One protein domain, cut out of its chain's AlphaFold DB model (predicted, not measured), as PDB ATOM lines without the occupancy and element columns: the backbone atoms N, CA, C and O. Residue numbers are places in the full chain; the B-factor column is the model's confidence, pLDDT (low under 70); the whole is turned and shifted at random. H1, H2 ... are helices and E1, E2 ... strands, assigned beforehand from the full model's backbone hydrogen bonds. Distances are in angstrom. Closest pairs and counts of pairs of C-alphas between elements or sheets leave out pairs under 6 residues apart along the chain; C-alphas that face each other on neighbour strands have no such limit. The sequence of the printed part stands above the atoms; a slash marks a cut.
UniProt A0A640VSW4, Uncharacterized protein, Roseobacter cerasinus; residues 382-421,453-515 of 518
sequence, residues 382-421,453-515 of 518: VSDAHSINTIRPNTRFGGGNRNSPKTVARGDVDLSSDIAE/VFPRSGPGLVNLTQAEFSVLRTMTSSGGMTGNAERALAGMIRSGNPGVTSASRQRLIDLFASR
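Overview. This is residues 382 to 421 and 453 to 515 of the 518 residues of an uncharacterized protein of Roseobacter cerasinus (UniProt A0A640VSW4). A small two-stranded sheet, E1 and E3, lies near the middle of an elongated body, with three helices, H2, H3 and H4, gathered toward one end and the short helix H1 and the strand E2 toward the other. H2 and H3 form a helical hairpin, H4 packs on H2, and a long opening stretch with no named element, residues 382 to 405, leads into E1. The printed part has 103 residues, with three named strands and four named helices in the order E1 H1 E2 E3 H2 H3 H4; the sheet E1 - E3 is antiparallel and the class is mixed, helices and strands. It is compact, with a radius of gyration of the C-alphas of 13.1 A, and spans 44 by 28 by 24 A.

Arrangement. Start at Val 382 and pass residues 382 to 405 to reach E1, residues 406 to 409. Its antiparallel neighbour is E3, residues 461 to 464, at 146 degrees between their directions; look for N 406 and O 464, and N 462 and O 408, each pair 2.8 A apart and within hydrogen-bond range. After E1 comes H1, residues 415 to 421, which is apart from E3. E2, residues 453 to 457, pairs with no named strand; its closest C-alpha to E1 is that of Arg 456, 6.0 A from that of Thr 407. After E3 in the chain comes H2, residues 466 to 478, which touches H3, residues 484 to 494, as a helical hairpin: a shallow tilt of 25 degrees, opposite ways, with the C-alphas of Thr 474 and Ala 485 closest at 5.3 A. H4, residues 502 to 513, touches H2 at a steep tilt of 48 degrees, the same way, closest C-alphas Leu 472 and Leu 508 at 6.5 A. H3 and H4 are close but not clearly touching, with the C-alphas of Ile 493 and Ser 502 closest at 7.1 A. Every O i to N i+4 pair is within hydrogen-bond range in H1, H2 and H3, and 7 of 8 are in H4.

Along the chain. Find C-alpha 406 at (179.717, -28.211, 4.729), where E1 begins and runs 10.0 A to residue 409. H1 measures 9.9 A, E2 12.4 A and E3 9.8 A. From C-alpha 466 at (181.812, -34.118, 8.314), H2 runs 18.6 A to residue 478; H3 measures 15.3 A. H4 runs 17.9 A and ends at C-alpha 513, (190.915, -32.761, -9.174).

Size, cuts and confidence. The two C-alphas farthest apart are those of Glu 421 and Arg 494, 43.8 A. Residues 422 to 452 are not printed, and C-alphas 421 and 453 are 12.7 A apart across this cut. Of the links that are printed whole, H3 to H4 is short and the others are tight. The mean pLDDT of the printed part is 90.5; look for low confidence, under 70, at residues 399 to 403.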
ATOM      1  N   VAL A 382     185.455 -15.286   3.695       91.62
ATOM      2  CA  VAL A 382     185.110 -16.715   3.720       91.62
ATOM      3  C   VAL A 382     186.237 -17.489   4.384       91.62
ATOM      4  O   VAL A 382     187.409 -17.269   4.090       91.62
ATOM      5  N   SER A 383     185.894 -18.414   5.281       87.94
ATOM      6  CA  SER A 383     186.902 -19.267   5.925       87.94
ATOM      7  C   SER A 383     187.504 -20.305   4.969       87.94
ATOM      8  O   SER A 383     186.830 -20.811   4.069       87.94
ATOM      9  N   ASP A 384     188.742 -20.728   5.247       89.44
ATOM     10  CA  ASP A 384     189.479 -21.738   4.465       89.44
ATOM     11  C   ASP A 384     188.746 -23.080   4.303       89.44
ATOM     12  O   ASP A 384     189.085 -23.895   3.453       89.44
ATOM     13  N   ALA A 385     187.738 -23.352   5.130       90.56
ATOM     14  CA  ALA A 385     186.971 -24.590   5.067       90.56
ATOM     15  C   ALA A 385     185.992 -24.657   3.878       90.56
ATOM     16  O   ALA A 385     185.327 -25.678   3.719       90.56
ATOM     17  N   HIS A 386     185.875 -23.592   3.078       93.31
ATOM     18  CA  HIS A 386     184.891 -23.465   2.000       93.31
ATOM     19  C   HIS A 386     185.474 -23.465   0.585       93.31
ATOM     20  O   HIS A 386     184.711 -23.309  -0.361       93.31
ATOM     21  N   SER A 387     186.778 -23.669   0.402       94.81
ATOM     22  CA  SER A 387     187.367 -23.840  -0.931       94.81
ATOM     23  C   SER A 387     188.380 -24.967  -0.930       94.81
ATOM     24  O   SER A 387     189.230 -25.070  -0.044       94.81
ATOM     25  N   ILE A 388     188.338 -25.817  -1.955       95.19
ATOM     26  CA  ILE A 388     189.340 -26.871  -2.101       95.19
ATOM     27  C   ILE A 388     190.764 -26.304  -2.229       95.19
ATOM     28  O   ILE A 388     191.724 -26.938  -1.778       95.19
ATOM     29  N   ASN A 389     190.928 -25.093  -2.767       94.12
ATOM     30  CA  ASN A 389     192.236 -24.452  -2.918       94.12
ATOM     31  C   ASN A 389     192.845 -24.058  -1.563       94.12
ATOM     32  O   ASN A 389     194.066 -24.132  -1.389       94.12
ATOM     33  N   THR A 390     192.014 -23.742  -0.567       93.38
ATOM     34  CA  THR A 390     192.450 -23.302   0.768       93.38
ATOM     35  C   THR A 390     192.417 -24.409   1.823       93.38
ATOM     36  O   THR A 390     193.153 -24.324   2.804       93.38
ATOM     37  N   ILE A 391     191.687 -25.511   1.610       94.25
ATOM     38  CA  ILE A 391     191.692 -26.652   2.541       94.25
ATOM     39  C   ILE A 391     193.104 -27.264   2.665       94.25
ATOM     40  O   ILE A 391     193.792 -27.582   1.687       94.25
ATOM     41  N   ARG A 392     193.537 -27.458   3.909       94.00
ATOM     42  CA  ARG A 392     194.802 -28.064   4.339       94.00
ATOM     43  C   ARG A 392     194.524 -29.232   5.298       94.00
ATOM     44  O   ARG A 392     193.413 -29.344   5.829       94.00
ATOM     45  N   PRO A 393     195.524 -30.084   5.596       92.75
ATOM     46  CA  PRO A 393     195.340 -31.221   6.505       92.75
ATOM     47  C   PRO A 393     194.816 -30.834   7.896       92.75
ATOM     48  O   PRO A 393     194.069 -31.585   8.521       92.75
ATOM     49  N   ASN A 394     195.177 -29.642   8.377       91.75
ATOM     50  CA  ASN A 394     194.776 -29.096   9.673       91.75
ATOM     51  C   ASN A 394     193.520 -28.203   9.619       91.75
ATOM     52  O   ASN A 394     193.075 -27.746  10.675       91.75
ATOM     53  N   THR A 395     192.920 -27.969   8.443       92.00
ATOM     54  CA  THR A 395     191.686 -27.178   8.322       92.00
ATOM     55  C   THR A 395     190.575 -27.835   9.139       92.00
ATOM     56  O   THR A 395     190.366 -29.052   9.104       92.00
ATOM     57  N   ARG A 396     189.866 -27.039   9.936       87.75
ATOM     58  CA  ARG A 396     188.755 -27.522  10.765       87.75
ATOM     59  C   ARG A 396     187.453 -27.432   9.971       87.75
ATOM     60  O   ARG A 396     187.275 -26.503   9.198       87.75
ATOM     61  N   PHE A 397     186.532 -28.371  10.197       82.12
ATOM     62  CA  PHE A 397     185.186 -28.344   9.597       82.12
ATOM     63  C   PHE A 397     184.396 -27.073   9.989       82.12
ATOM     64  O   PHE A 397     183.574 -26.583   9.220       82.12
ATOM     65  N   GLY A 398     184.698 -26.511  11.167       74.81
ATOM     66  CA  GLY A 398     183.989 -25.374  11.760       74.81
ATOM     67  C   GLY A 398     182.934 -25.812  12.781       74.81
ATOM     68  O   GLY A 398     182.785 -27.005  13.056       74.81
ATOM     69  N   GLY A 399     182.243 -24.836  13.378       59.91
ATOM     70  CA  GLY A 399     181.109 -25.075  14.273       59.91
ATOM     71  C   GLY A 399     179.870 -25.487  13.479       59.91
ATOM     72  O   GLY A 399     179.470 -24.790  12.553       59.91
ATOM     73  N   GLY A 400     179.289 -26.635  13.819       60.66
ATOM     74  CA  GLY A 400     178.098 -27.189  13.179       60.66
ATOM     75  C   GLY A 400     177.753 -28.553  13.773       60.66
ATOM     76  O   GLY A 400     178.611 -29.216  14.362       60.66
ATOM     77  N   ASN A 401     176.496 -28.976  13.652       64.00
ATOM     78  CA  ASN A 401     176.104 -30.339  14.011       64.00
ATOM     79  C   ASN A 401     176.792 -31.330  13.049       64.00
ATOM     80  O   ASN A 401     177.000 -31.009  11.881       64.00
ATOM     81  N   ARG A 402     177.085 -32.557  13.504       64.62
ATOM     82  CA  ARG A 402     177.581 -33.664  12.660       64.62
ATOM     83  C   ARG A 402     176.693 -33.930  11.435       64.62
ATOM     84  O   ARG A 402     177.160 -34.501  10.457       64.62
ATOM     85  N   ASN A 403     175.435 -33.491  11.504       68.31
ATOM     86  CA  ASN A 403     174.418 -33.661  10.472       68.31
ATOM     87  C   ASN A 403     174.297 -32.466   9.508       68.31
ATOM     88  O   ASN A 403     173.538 -32.551   8.547       68.31
ATOM     89  N   SER A 404     174.995 -31.355   9.751       76.31
ATOM     90  CA  SER A 404     174.953 -30.184   8.872       76.31
ATOM     91  C   SER A 404     176.059 -30.303   7.820       76.31
ATOM     92  O   SER A 404     177.235 -30.302   8.194       76.31
ATOM     93  N   PRO A 405     175.727 -30.435   6.522       84.81
ATOM     94  CA  PRO A 405     176.741 -30.502   5.481       84.81
ATOM     95  C   PRO A 405     177.524 -29.187   5.389       84.81
ATOM     96  O   PRO A 405     177.005 -28.100   5.636       84.81
ATOM     97  N   LYS A 406     178.796 -29.306   5.020       89.62
ATOM     98  CA  LYS A 406     179.717 -28.211   4.729       89.62
ATOM     99  C   LYS A 406     179.779 -28.013   3.227       89.62
ATOM    100  O   LYS A 406     180.178 -28.920   2.500       89.62
ATOM    101  N   THR A 407     179.447 -26.816   2.784       92.81
ATOM    102  CA  THR A 407     179.598 -26.414   1.390       92.81
ATOM    103  C   THR A 407     181.063 -26.093   1.096       92.81
ATOM    104  O   THR A 407     181.673 -25.293   1.802       92.81
ATOM    105  N   VAL A 408     181.640 -26.707   0.068       95.06
ATOM    106  CA  VAL A 408     183.019 -26.496  -0.389       95.06
ATOM    107  C   VAL A 408     182.998 -26.152  -1.873       95.06
ATOM    108  O   VAL A 408     182.452 -26.902  -2.677       95.06
ATOM    109  N   ALA A 409     183.599 -25.028  -2.239       95.62
ATOM    110  CA  ALA A 409     183.769 -24.614  -3.619       95.62
ATOM    111  C   ALA A 409     184.854 -25.436  -4.320       95.62
ATOM    112  O   ALA A 409     185.901 -25.747  -3.733       95.62
ATOM    113  N   ARG A 410     184.592 -25.767  -5.586       95.62
ATOM    114  CA  ARG A 410     185.591 -26.310  -6.509       95.62
ATOM    115  C   ARG A 410     186.703 -25.288  -6.770       95.62
ATOM    116  O   ARG A 410     186.540 -24.104  -6.490       95.62
ATOM    117  N   GLY A 411     187.859 -25.748  -7.242       92.19
ATOM    118  CA  GLY A 411     189.040 -24.887  -7.351       92.19
ATOM    119  C   GLY A 411     188.985 -23.891  -8.510       92.19
ATOM    120  O   GLY A 411     189.687 -22.889  -8.469       92.19
ATOM    121  N   ASP A 412     188.114 -24.125  -9.489       89.62
ATOM    122  CA  ASP A 412     187.773 -23.219 -10.589       89.62
ATOM    123  C   ASP A 412     186.767 -22.121 -10.191       89.62
ATOM    124  O   ASP A 412     186.476 -21.232 -10.987       89.62
ATOM    125  N   VAL A 413     186.236 -22.154  -8.964       91.12
ATOM    126  CA  VAL A 413     185.293 -21.146  -8.467       91.12
ATOM    127  C   VAL A 413     186.041 -19.981  -7.828       91.12
ATOM    128  O   VAL A 413     186.679 -20.130  -6.781       91.12
ATOM    129  N   ASP A 414     185.882 -18.794  -8.410       91.88
ATOM    130  CA  ASP A 414     186.415 -17.549  -7.862       91.88
ATOM    131  C   ASP A 414     185.517 -16.979  -6.753       91.88
ATOM    132  O   ASP A 414     184.709 -16.075  -6.961       91.88
ATOM    133  N   LEU A 415     185.685 -17.504  -5.535       93.75
ATOM    134  CA  LEU A 415     185.028 -16.940  -4.352       93.75
ATOM    135  C   LEU A 415     185.535 -15.531  -4.013       93.75
ATOM    136  O   LEU A 415     184.862 -14.812  -3.281       93.75
ATOM    137  N   SER A 416     186.726 -15.138  -4.474       93.25
ATOM    138  CA  SER A 416     187.291 -13.830  -4.137       93.25
ATOM    139  C   SER A 416     186.555 -12.701  -4.852       93.25
ATOM    140  O   SER A 416     186.296 -11.670  -4.232       93.25
ATOM    141  N   SER A 417     186.124 -12.938  -6.095       92.31
ATOM    142  CA  SER A 417     185.239 -12.041  -6.838       92.31
ATOM    143  C   SER A 417     183.894 -11.853  -6.128       92.31
ATOM    144  O   SER A 417     183.491 -10.712  -5.906       92.31
ATOM    145  N   ASP A 418     183.262 -12.933  -5.653       92.25
ATOM    146  CA  ASP A 418     182.013 -12.831  -4.881       92.25
ATOM    147  C   ASP A 418     182.197 -12.013  -3.599       92.25
ATOM    148  O   ASP A 418     181.371 -11.176  -3.253       92.25
ATOM    149  N   ILE A 419     183.295 -12.230  -2.872       95.50
ATOM    150  CA  ILE A 419     183.563 -11.485  -1.639       95.50
ATOM    151  C   ILE A 419     183.885 -10.017  -1.918       95.50
ATOM    152  O   ILE A 419     183.474  -9.153  -1.142       95.50
ATOM    153  N   ALA A 420     184.567  -9.708  -3.022       94.00
ATOM    154  CA  ALA A 420     184.761  -8.332  -3.465       94.00
ATOM    155  C   ALA A 420     183.419  -7.656  -3.792       94.00
ATOM    156  O   ALA A 420     183.193  -6.530  -3.356       94.00
ATOM    157  N   GLU A 421     182.510  -8.360  -4.469       89.25
ATOM    158  CA  GLU A 421     181.156  -7.888  -4.776       89.25
ATOM    159  C   GLU A 421     180.335  -7.614  -3.503       89.25
ATOM    160  O   GLU A 421     179.746  -6.539  -3.355       89.25
ATOM    161  N   VAL A 453     181.226 -14.768   6.300       91.12
ATOM    162  CA  VAL A 453     180.183 -15.332   5.441       91.12
ATOM    163  C   VAL A 453     180.587 -16.727   4.984       91.12
ATOM    164  O   VAL A 453     181.768 -17.088   4.963       91.12
ATOM    165  N   PHE A 454     179.604 -17.540   4.619       91.25
ATOM    166  CA  PHE A 454     179.851 -18.870   4.085       91.25
ATOM    167  C   PHE A 454     179.017 -19.129   2.835       91.25
ATOM    168  O   PHE A 454     177.813 -18.892   2.871       91.25
ATOM    169  N   PRO A 455     179.603 -19.661   1.748       92.06
ATOM    170  CA  PRO A 455     178.810 -20.099   0.611       92.06
ATOM    171  C   PRO A 455     177.862 -21.211   1.069       92.06
ATOM    172  O   PRO A 455     178.275 -22.149   1.756       92.06
ATOM    173  N   ARG A 456     176.587 -21.084   0.716       86.88
ATOM    174  CA  ARG A 456     175.499 -21.993   1.087       86.88
ATOM    175  C   ARG A 456     175.049 -22.825  -0.112       86.88
ATOM    176  O   ARG A 456     174.939 -24.044   0.007       86.88
ATOM    177  N   SER A 457     174.828 -22.185  -1.258       82.50
ATOM    178  CA  SER A 457     174.378 -22.823  -2.503       82.50
ATOM    179  C   SER A 457     174.763 -21.999  -3.735       82.50
ATOM    180  O   SER A 457     175.209 -20.861  -3.613       82.50
ATOM    181  N   GLY A 458     174.660 -22.605  -4.920       77.50
ATOM    182  CA  GLY A 458     174.970 -21.973  -6.204       77.50
ATOM    183  C   GLY A 458     176.041 -22.707  -7.022       77.50
ATOM    184  O   GLY A 458     176.530 -23.765  -6.601       77.50
ATOM    185  N   PRO A 459     176.392 -22.176  -8.207       72.50
ATOM    186  CA  PRO A 459     177.271 -22.845  -9.163       72.50
ATOM    187  C   PRO A 459     178.646 -23.198  -8.585       72.50
ATOM    188  O   PRO A 459     179.290 -22.379  -7.930       72.50
ATOM    189  N   GLY A 460     179.107 -24.423  -8.859       80.94
ATOM    190  CA  GLY A 460     180.453 -24.888  -8.499       80.94
ATOM    191  C   GLY A 460     180.661 -25.245  -7.019       80.94
ATOM    192  O   GLY A 460     181.793 -25.492  -6.600       80.94
ATOM    193  N   LEU A 461     179.593 -25.310  -6.221       89.06
ATOM    194  CA  LEU A 461     179.649 -25.670  -4.804       89.06
ATOM    195  C   LEU A 461     179.271 -27.142  -4.565       89.06
ATOM    196  O   LEU A 461     178.343 -27.672  -5.170       89.06
ATOM    197  N   VAL A 462     179.974 -27.802  -3.643       92.31
ATOM    198  CA  VAL A 462     179.774 -29.214  -3.284       92.31
ATOM    199  C   VAL A 462     179.481 -29.336  -1.793       92.31
ATOM    200  O   VAL A 462     180.246 -28.862  -0.960       92.31
ATOM    201  N   ASN A 463     178.397 -30.024  -1.434       92.75
ATOM    202  CA  ASN A 463     178.054 -30.295  -0.040       92.75
ATOM    203  C   ASN A 463     178.726 -31.581   0.450       92.75
ATOM    204  O   ASN A 463     178.555 -32.643  -0.150       92.75
ATOM    205  N   LEU A 464     179.462 -31.481   1.556       91.94
ATOM    206  CA  LEU A 464     180.176 -32.590   2.181       91.94
ATOM    207  C   LEU A 464     179.687 -32.820   3.605       91.94
ATOM    208  O   LEU A 464     179.569 -31.888   4.400       91.94
ATOM    209  N   THR A 465     179.483 -34.077   3.979       91.50
ATOM    210  CA  THR A 465     179.344 -34.439   5.394       91.50
ATOM    211  C   THR A 465     180.653 -34.206   6.155       91.50
ATOM    212  O   THR A 465     181.732 -34.088   5.568       91.50
ATOM    213  N   GLN A 466     180.599 -34.203   7.490       91.38
ATOM    214  CA  GLN A 466     181.812 -34.118   8.314       91.38
ATOM    215  C   GLN A 466     182.794 -35.268   8.032       91.38
ATOM    216  O   GLN A 466     184.014 -35.074   8.047       91.38
ATOM    217  N   ALA A 467     182.263 -36.457   7.752       92.38
ATOM    218  CA  ALA A 467     183.046 -37.632   7.408       92.38
ATOM    219  C   ALA A 467     183.729 -37.470   6.038       92.38
ATOM    220  O   ALA A 467     184.948 -37.630   5.947       92.38
ATOM    221  N   GLU A 468     182.987 -37.048   5.009       94.50
ATOM    222  CA  GLU A 468     183.534 -36.756   3.675       94.50
ATOM    223  C   GLU A 468     184.599 -35.653   3.723       94.50
ATOM    224  O   GLU A 468     185.680 -35.813   3.158       94.50
ATOM    225  N   PHE A 469     184.358 -34.575   4.472       94.56
ATOM    226  CA  PHE A 469     185.344 -33.509   4.667       94.56
ATOM    227  C   PHE A 469     186.619 -34.022   5.355       94.56
ATOM    228  O   PHE A 469     187.730 -33.601   5.032       94.56
ATOM    229  N   SER A 470     186.503 -34.971   6.289       93.62
ATOM    230  CA  SER A 470     187.677 -35.582   6.915       93.62
ATOM    231  C   SER A 470     188.494 -36.437   5.942       93.62
ATOM    232  O   SER A 470     189.727 -36.429   6.014       93.62
ATOM    233  N   VAL A 471     187.833 -37.146   5.022       96.00
ATOM    234  CA  VAL A 471     188.514 -37.857   3.929       96.00
ATOM    235  C   VAL A 471     189.199 -36.853   3.004       96.00
ATOM    236  O   VAL A 471     190.384 -37.019   2.729       96.00
ATOM    237  N   LEU A 472     188.519 -35.770   2.618       96.19
ATOM    238  CA  LEU A 472     189.081 -34.718   1.767       96.19
ATOM    239  C   LEU A 472     190.366 -34.118   2.351       96.19
ATOM    240  O   LEU A 472     191.364 -33.978   1.649       96.19
ATOM    241  N   ARG A 473     190.399 -33.837   3.660       95.12
ATOM    242  CA  ARG A 473     191.630 -33.388   4.337       95.12
ATOM    243  C   ARG A 473     192.745 -34.417   4.246       95.12
ATOM    244  O   ARG A 473     193.891 -34.048   4.011       95.12
ATOM    245  N   THR A 474     192.420 -35.699   4.376       95.69
ATOM    246  CA  THR A 474     193.412 -36.770   4.222       95.69
ATOM    247  C   THR A 474     193.945 -36.812   2.790       95.69
ATOM    248  O   THR A 474     195.153 -36.939   2.611       95.69
ATOM    249  N   MET A 475     193.086 -36.592   1.785       96.19
ATOM    250  CA  MET A 475     193.495 -36.474   0.380       96.19
ATOM    251  C   MET A 475     194.487 -35.330   0.162       96.19
ATOM    252  O   MET A 475     195.425 -35.487  -0.615       96.19
ATOM    253  N   THR A 476     194.342 -34.206   0.879       93.44
ATOM    254  CA  THR A 476     195.323 -33.106   0.800       93.44
ATOM    255  C   THR A 476     196.716 -33.500   1.290       93.44
ATOM    256  O   THR A 476     197.691 -32.949   0.793       93.44
ATOM    257  N   SER A 477     196.831 -34.468   2.206       91.56
ATOM    258  CA  SER A 477     198.122 -35.012   2.646       91.56
ATOM    259  C   SER A 477     198.653 -36.112   1.730       91.56
ATOM    260  O   SER A 477     199.862 -36.223   1.561       91.56
ATOM    261  N   SER A 478     197.776 -36.948   1.167       92.06
ATOM    262  CA  SER A 478     198.163 -38.082   0.315       92.06
ATOM    263  C   SER A 478     198.303 -37.738  -1.168       92.06
ATOM    264  O   SER A 478     198.657 -38.614  -1.952       92.06
ATOM    265  N   GLY A 479     198.016 -36.497  -1.568       92.62
ATOM    266  CA  GLY A 479     198.039 -36.085  -2.973       92.62
ATOM    267  C   GLY A 479     196.889 -36.672  -3.801       92.62
ATOM    268  O   GLY A 479     197.039 -36.850  -5.003       92.62
ATOM    269  N   GLY A 480     195.754 -36.996  -3.172       94.12
ATOM    270  CA  GLY A 480     194.572 -37.548  -3.844       94.12
ATOM    271  C   GLY A 480     193.923 -38.721  -3.107       94.12
ATOM    272  O   GLY A 480     194.218 -38.984  -1.938       94.12
ATOM    273  N   MET A 481     193.010 -39.427  -3.788       96.25
ATOM    274  CA  MET A 481     192.267 -40.579  -3.249       96.25
ATOM    275  C   MET A 481     193.133 -41.847  -3.248       96.25
ATOM    276  O   MET A 481     192.910 -42.770  -4.024       96.25
ATOM    277  N   THR A 482     194.152 -41.879  -2.392       94.69
ATOM    278  CA  THR A 482     195.123 -42.980  -2.300       94.69
ATOM    279  C   THR A 482     195.457 -43.298  -0.840       94.69
ATOM    280  O   THR A 482     195.229 -42.492   0.068       94.69
ATOM    281  N   GLY A 483     195.990 -44.498  -0.586       94.81
ATOM    282  CA  GLY A 483     196.589 -44.879   0.697       94.81
ATOM    283  C   GLY A 483     195.677 -44.654   1.910       94.81
ATOM    284  O   GLY A 483     194.724 -45.399   2.147       94.81
ATOM    285  N   ASN A 484     195.994 -43.646   2.726       94.62
ATOM    286  CA  ASN A 484     195.226 -43.326   3.934       94.62
ATOM    287  C   ASN A 484     193.813 -42.818   3.624       94.62
ATOM    288  O   ASN A 484     192.886 -43.175   4.350       94.62
ATOM    289  N   ALA A 485     193.632 -42.034   2.556       95.81
ATOM    290  CA  ALA A 485     192.325 -41.493   2.186       95.81
ATOM    291  C   ALA A 485     191.367 -42.609   1.747       95.81
ATOM    292  O   ALA A 485     190.230 -42.675   2.213       95.81
ATOM    293  N   GLU A 486     191.857 -43.544   0.931       96.00
ATOM    294  CA  GLU A 486     191.066 -44.678   0.452       96.00
ATOM    295  C   GLU A 486     190.689 -45.635   1.591       96.00
ATOM    296  O   GLU A 486     189.528 -46.031   1.715       96.00
ATOM    297  N   ARG A 487     191.634 -45.941   2.495       96.56
ATOM    298  CA  ARG A 487     191.347 -46.745   3.695       96.56
ATOM    299  C   ARG A 487     190.326 -46.075   4.612       96.56
ATOM    300  O   ARG A 487     189.450 -46.769   5.132       96.56
ATOM    301  N   ALA A 488     190.421 -44.757   4.796       95.75
ATOM    302  CA  ALA A 488     189.474 -43.994   5.605       95.75
ATOM    303  C   ALA A 488     188.062 -44.045   5.004       95.75
ATOM    304  O   ALA A 488     187.120 -44.413   5.707       95.75
ATOM    305  N   LEU A 489     187.920 -43.766   3.705       96.38
ATOM    306  CA  LEU A 489     186.630 -43.801   3.019       96.38
ATOM    307  C   LEU A 489     186.011 -45.204   3.037       96.38
ATOM    308  O   LEU A 489     184.855 -45.364   3.424       96.38
ATOM    309  N   ALA A 490     186.788 -46.234   2.690       95.94
ATOM    310  CA  ALA A 490     186.316 -47.616   2.701       95.94
ATOM    311  C   ALA A 490     185.891 -48.067   4.109       95.94
ATOM    312  O   ALA A 490     184.903 -48.784   4.260       95.94
ATOM    313  N   GLY A 491     186.612 -47.631   5.148       96.25
ATOM    314  CA  GLY A 491     186.227 -47.854   6.540       96.25
ATOM    315  C   GLY A 491     184.891 -47.198   6.891       96.25
ATOM    316  O   GLY A 491     184.034 -47.851   7.475       96.25
ATOM    317  N   MET A 492     184.682 -45.942   6.489       95.38
ATOM    318  CA  MET A 492     183.431 -45.214   6.741       95.38
ATOM    319  C   MET A 492     182.229 -45.836   6.021       95.38
ATOM    320  O   MET A 492     181.166 -45.940   6.628       95.38
ATOM    321  N   ILE A 493     182.409 -46.298   4.778       93.94
ATOM    322  CA  ILE A 493     181.367 -47.007   4.019       93.94
ATOM    323  C   ILE A 493     180.999 -48.320   4.720       93.94
ATOM    324  O   ILE A 493     179.822 -48.576   4.954       93.94
ATOM    325  N   ARG A 494     181.992 -49.134   5.113       95.50
ATOM    326  CA  ARG A 494     181.742 -50.404   5.823       95.50
ATOM    327  C   ARG A 494     181.023 -50.207   7.155       95.50
ATOM    328  O   ARG A 494     180.199 -51.035   7.520       95.50
ATOM    329  N   SER A 495     181.328 -49.125   7.866       94.00
ATOM    330  CA  SER A 495     180.697 -48.800   9.148       94.00
ATOM    331  C   SER A 495     179.337 -48.104   9.011       94.00
ATOM    332  O   SER A 495     178.748 -47.761  10.033       94.00
ATOM    333  N   GLY A 496     178.848 -47.852   7.790       91.56
ATOM    334  CA  GLY A 496     177.564 -47.185   7.561       91.56
ATOM    335  C   GLY A 496     177.524 -45.745   8.079       91.56
ATOM    336  O   GLY A 496     176.513 -45.316   8.631       91.56
ATOM    337  N   ASN A 497     178.631 -45.004   7.961       90.38
ATOM    338  CA  ASN A 497     178.707 -43.633   8.464       90.38
ATOM    339  C   ASN A 497     177.684 -42.736   7.724       90.38
ATOM    340  O   ASN A 497     177.708 -42.714   6.489       90.38
ATOM    341  N   PRO A 498     176.788 -42.013   8.429       84.81
ATOM    342  CA  PRO A 498     175.718 -41.249   7.794       84.81
ATOM    343  C   PRO A 498     176.202 -40.309   6.683       84.81
ATOM    344  O   PRO A 498     177.102 -39.493   6.878       84.81
ATOM    345  N   GLY A 499     175.580 -40.437   5.508       82.25
ATOM    346  CA  GLY A 499     175.857 -39.627   4.320       82.25
ATOM    347  C   GLY A 499     177.165 -39.946   3.581       82.25
ATOM    348  O   GLY A 499     177.453 -39.294   2.582       82.25
ATOM    349  N   VAL A 500     177.922 -40.967   4.002       90.81
ATOM    350  CA  VAL A 500     179.053 -41.510   3.233       90.81
ATOM    351  C   VAL A 500     178.585 -42.723   2.434       90.81
ATOM    352  O   VAL A 500     178.122 -43.711   2.998       90.81
ATOM    353  N   THR A 501     178.726 -42.671   1.113       91.62
ATOM    354  CA  THR A 501     178.278 -43.730   0.194       91.62
ATOM    355  C   THR A 501     179.375 -44.097  -0.805       91.62
ATOM    356  O   THR A 501     180.433 -43.468  -0.845       91.62
ATOM    357  N   SER A 502     179.133 -45.096  -1.656       87.56
ATOM    358  CA  SER A 502     180.017 -45.389  -2.793       87.56
ATOM    359  C   SER A 502     180.185 -44.180  -3.726       87.56
ATOM    360  O   SER A 502     181.285 -43.950  -4.230       87.56
ATOM    361  N   ALA A 503     179.146 -43.350  -3.881       90.62
ATOM    362  CA  ALA A 503     179.193 -42.120  -4.674       90.62
ATOM    363  C   ALA A 503     180.115 -41.042  -4.071       90.62
ATOM    364  O   ALA A 503     180.645 -40.205  -4.805       90.62
ATOM    365  N   SER A 504     180.373 -41.082  -2.757       94.19
ATOM    366  CA  SER A 504     181.297 -40.152  -2.094       94.19
ATOM    367  C   SER A 504     182.715 -40.255  -2.660       94.19
ATOM    368  O   SER A 504     183.423 -39.253  -2.698       94.19
ATOM    369  N   ARG A 505     183.136 -41.434  -3.150       95.56
ATOM    370  CA  ARG A 505     184.470 -41.618  -3.747       95.56
ATOM    371  C   ARG A 505     184.666 -40.718  -4.961       95.56
ATOM    372  O   ARG A 505     185.628 -39.959  -4.986       95.56
ATOM    373  N   GLN A 506     183.754 -40.797  -5.931       92.94
ATOM    374  CA  GLN A 506     183.863 -40.036  -7.174       92.94
ATOM    375  C   GLN A 506     183.736 -38.536  -6.905       92.94
ATOM    376  O   GLN A 506     184.600 -37.773  -7.314       92.94
ATOM    377  N   ARG A 507     182.756 -38.129  -6.088       94.31
ATOM    378  CA  ARG A 507     182.564 -36.722  -5.703       94.31
ATOM    379  C   ARG A 507     183.821 -36.097  -5.091       94.31
ATOM    380  O   ARG A 507     184.167 -34.965  -5.411       94.31
ATOM    381  N   LEU A 508     184.494 -36.819  -4.192       96.94
ATOM    382  CA  LEU A 508     185.725 -36.345  -3.561       96.94
ATOM    383  C   LEU A 508     186.896 -36.289  -4.550       96.94
ATOM    384  O   LEU A 508     187.693 -35.357  -4.469       96.94
ATOM    385  N   ILE A 509     186.995 -37.254  -5.473       95.62
ATOM    386  CA  ILE A 509     187.986 -37.242  -6.560       95.62
ATOM    387  C   ILE A 509     187.773 -36.019  -7.453       95.62
ATOM    388  O   ILE A 509     188.721 -35.265  -7.647       95.62
ATOM    389  N   ASP A 510     186.549 -35.787  -7.924       94.38
ATOM    390  CA  ASP A 510     186.215 -34.675  -8.820       94.38
ATOM    391  C   ASP A 510     186.489 -33.325  -8.150       94.38
ATOM    392  O   ASP A 510     187.135 -32.445  -8.722       94.38
ATOM    393  N   LEU A 511     186.068 -33.178  -6.888       95.62
ATOM    394  CA  LEU A 511     186.337 -31.974  -6.110       95.62
ATOM    395  C   LEU A 511     187.844 -31.754  -5.927       95.62
ATOM    396  O   LEU A 511     188.322 -30.639  -6.109       95.62
ATOM    397  N   PHE A 512     188.609 -32.795  -5.598       96.25
ATOM    398  CA  PHE A 512     190.056 -32.674  -5.424       96.25
ATOM    399  C   PHE A 512     190.790 -32.377  -6.737       96.25
ATOM    400  O   PHE A 512     191.719 -31.575  -6.743       96.25
ATOM    401  N   ALA A 513     190.364 -32.991  -7.843       94.94
ATOM    402  CA  ALA A 513     190.915 -32.761  -9.174       94.94
ATOM    403  C   ALA A 513     190.649 -31.335  -9.676       94.94
ATOM    404  O   ALA A 513     191.428 -30.818 -10.466       94.94
ATOM    405  N   SER A 514     189.596 -30.677  -9.178       94.94
ATOM    406  CA  SER A 514     189.298 -29.282  -9.518       94.94
ATOM    407  C   SER A 514     190.269 -28.256  -8.922       94.94
ATOM    408  O   SER A 514     190.120 -27.072  -9.202       94.94
ATOM    409  N   ARG A 515     191.239 -28.670  -8.091       93.38
ATOM    410  CA  ARG A 515     192.242 -27.758  -7.524       93.38
ATOM    411  C   ARG A 515     193.037 -27.061  -8.616       93.38
ATOM    412  O   ARG A 515     193.669 -27.717  -9.439       93.38
TER     413      ARG A 515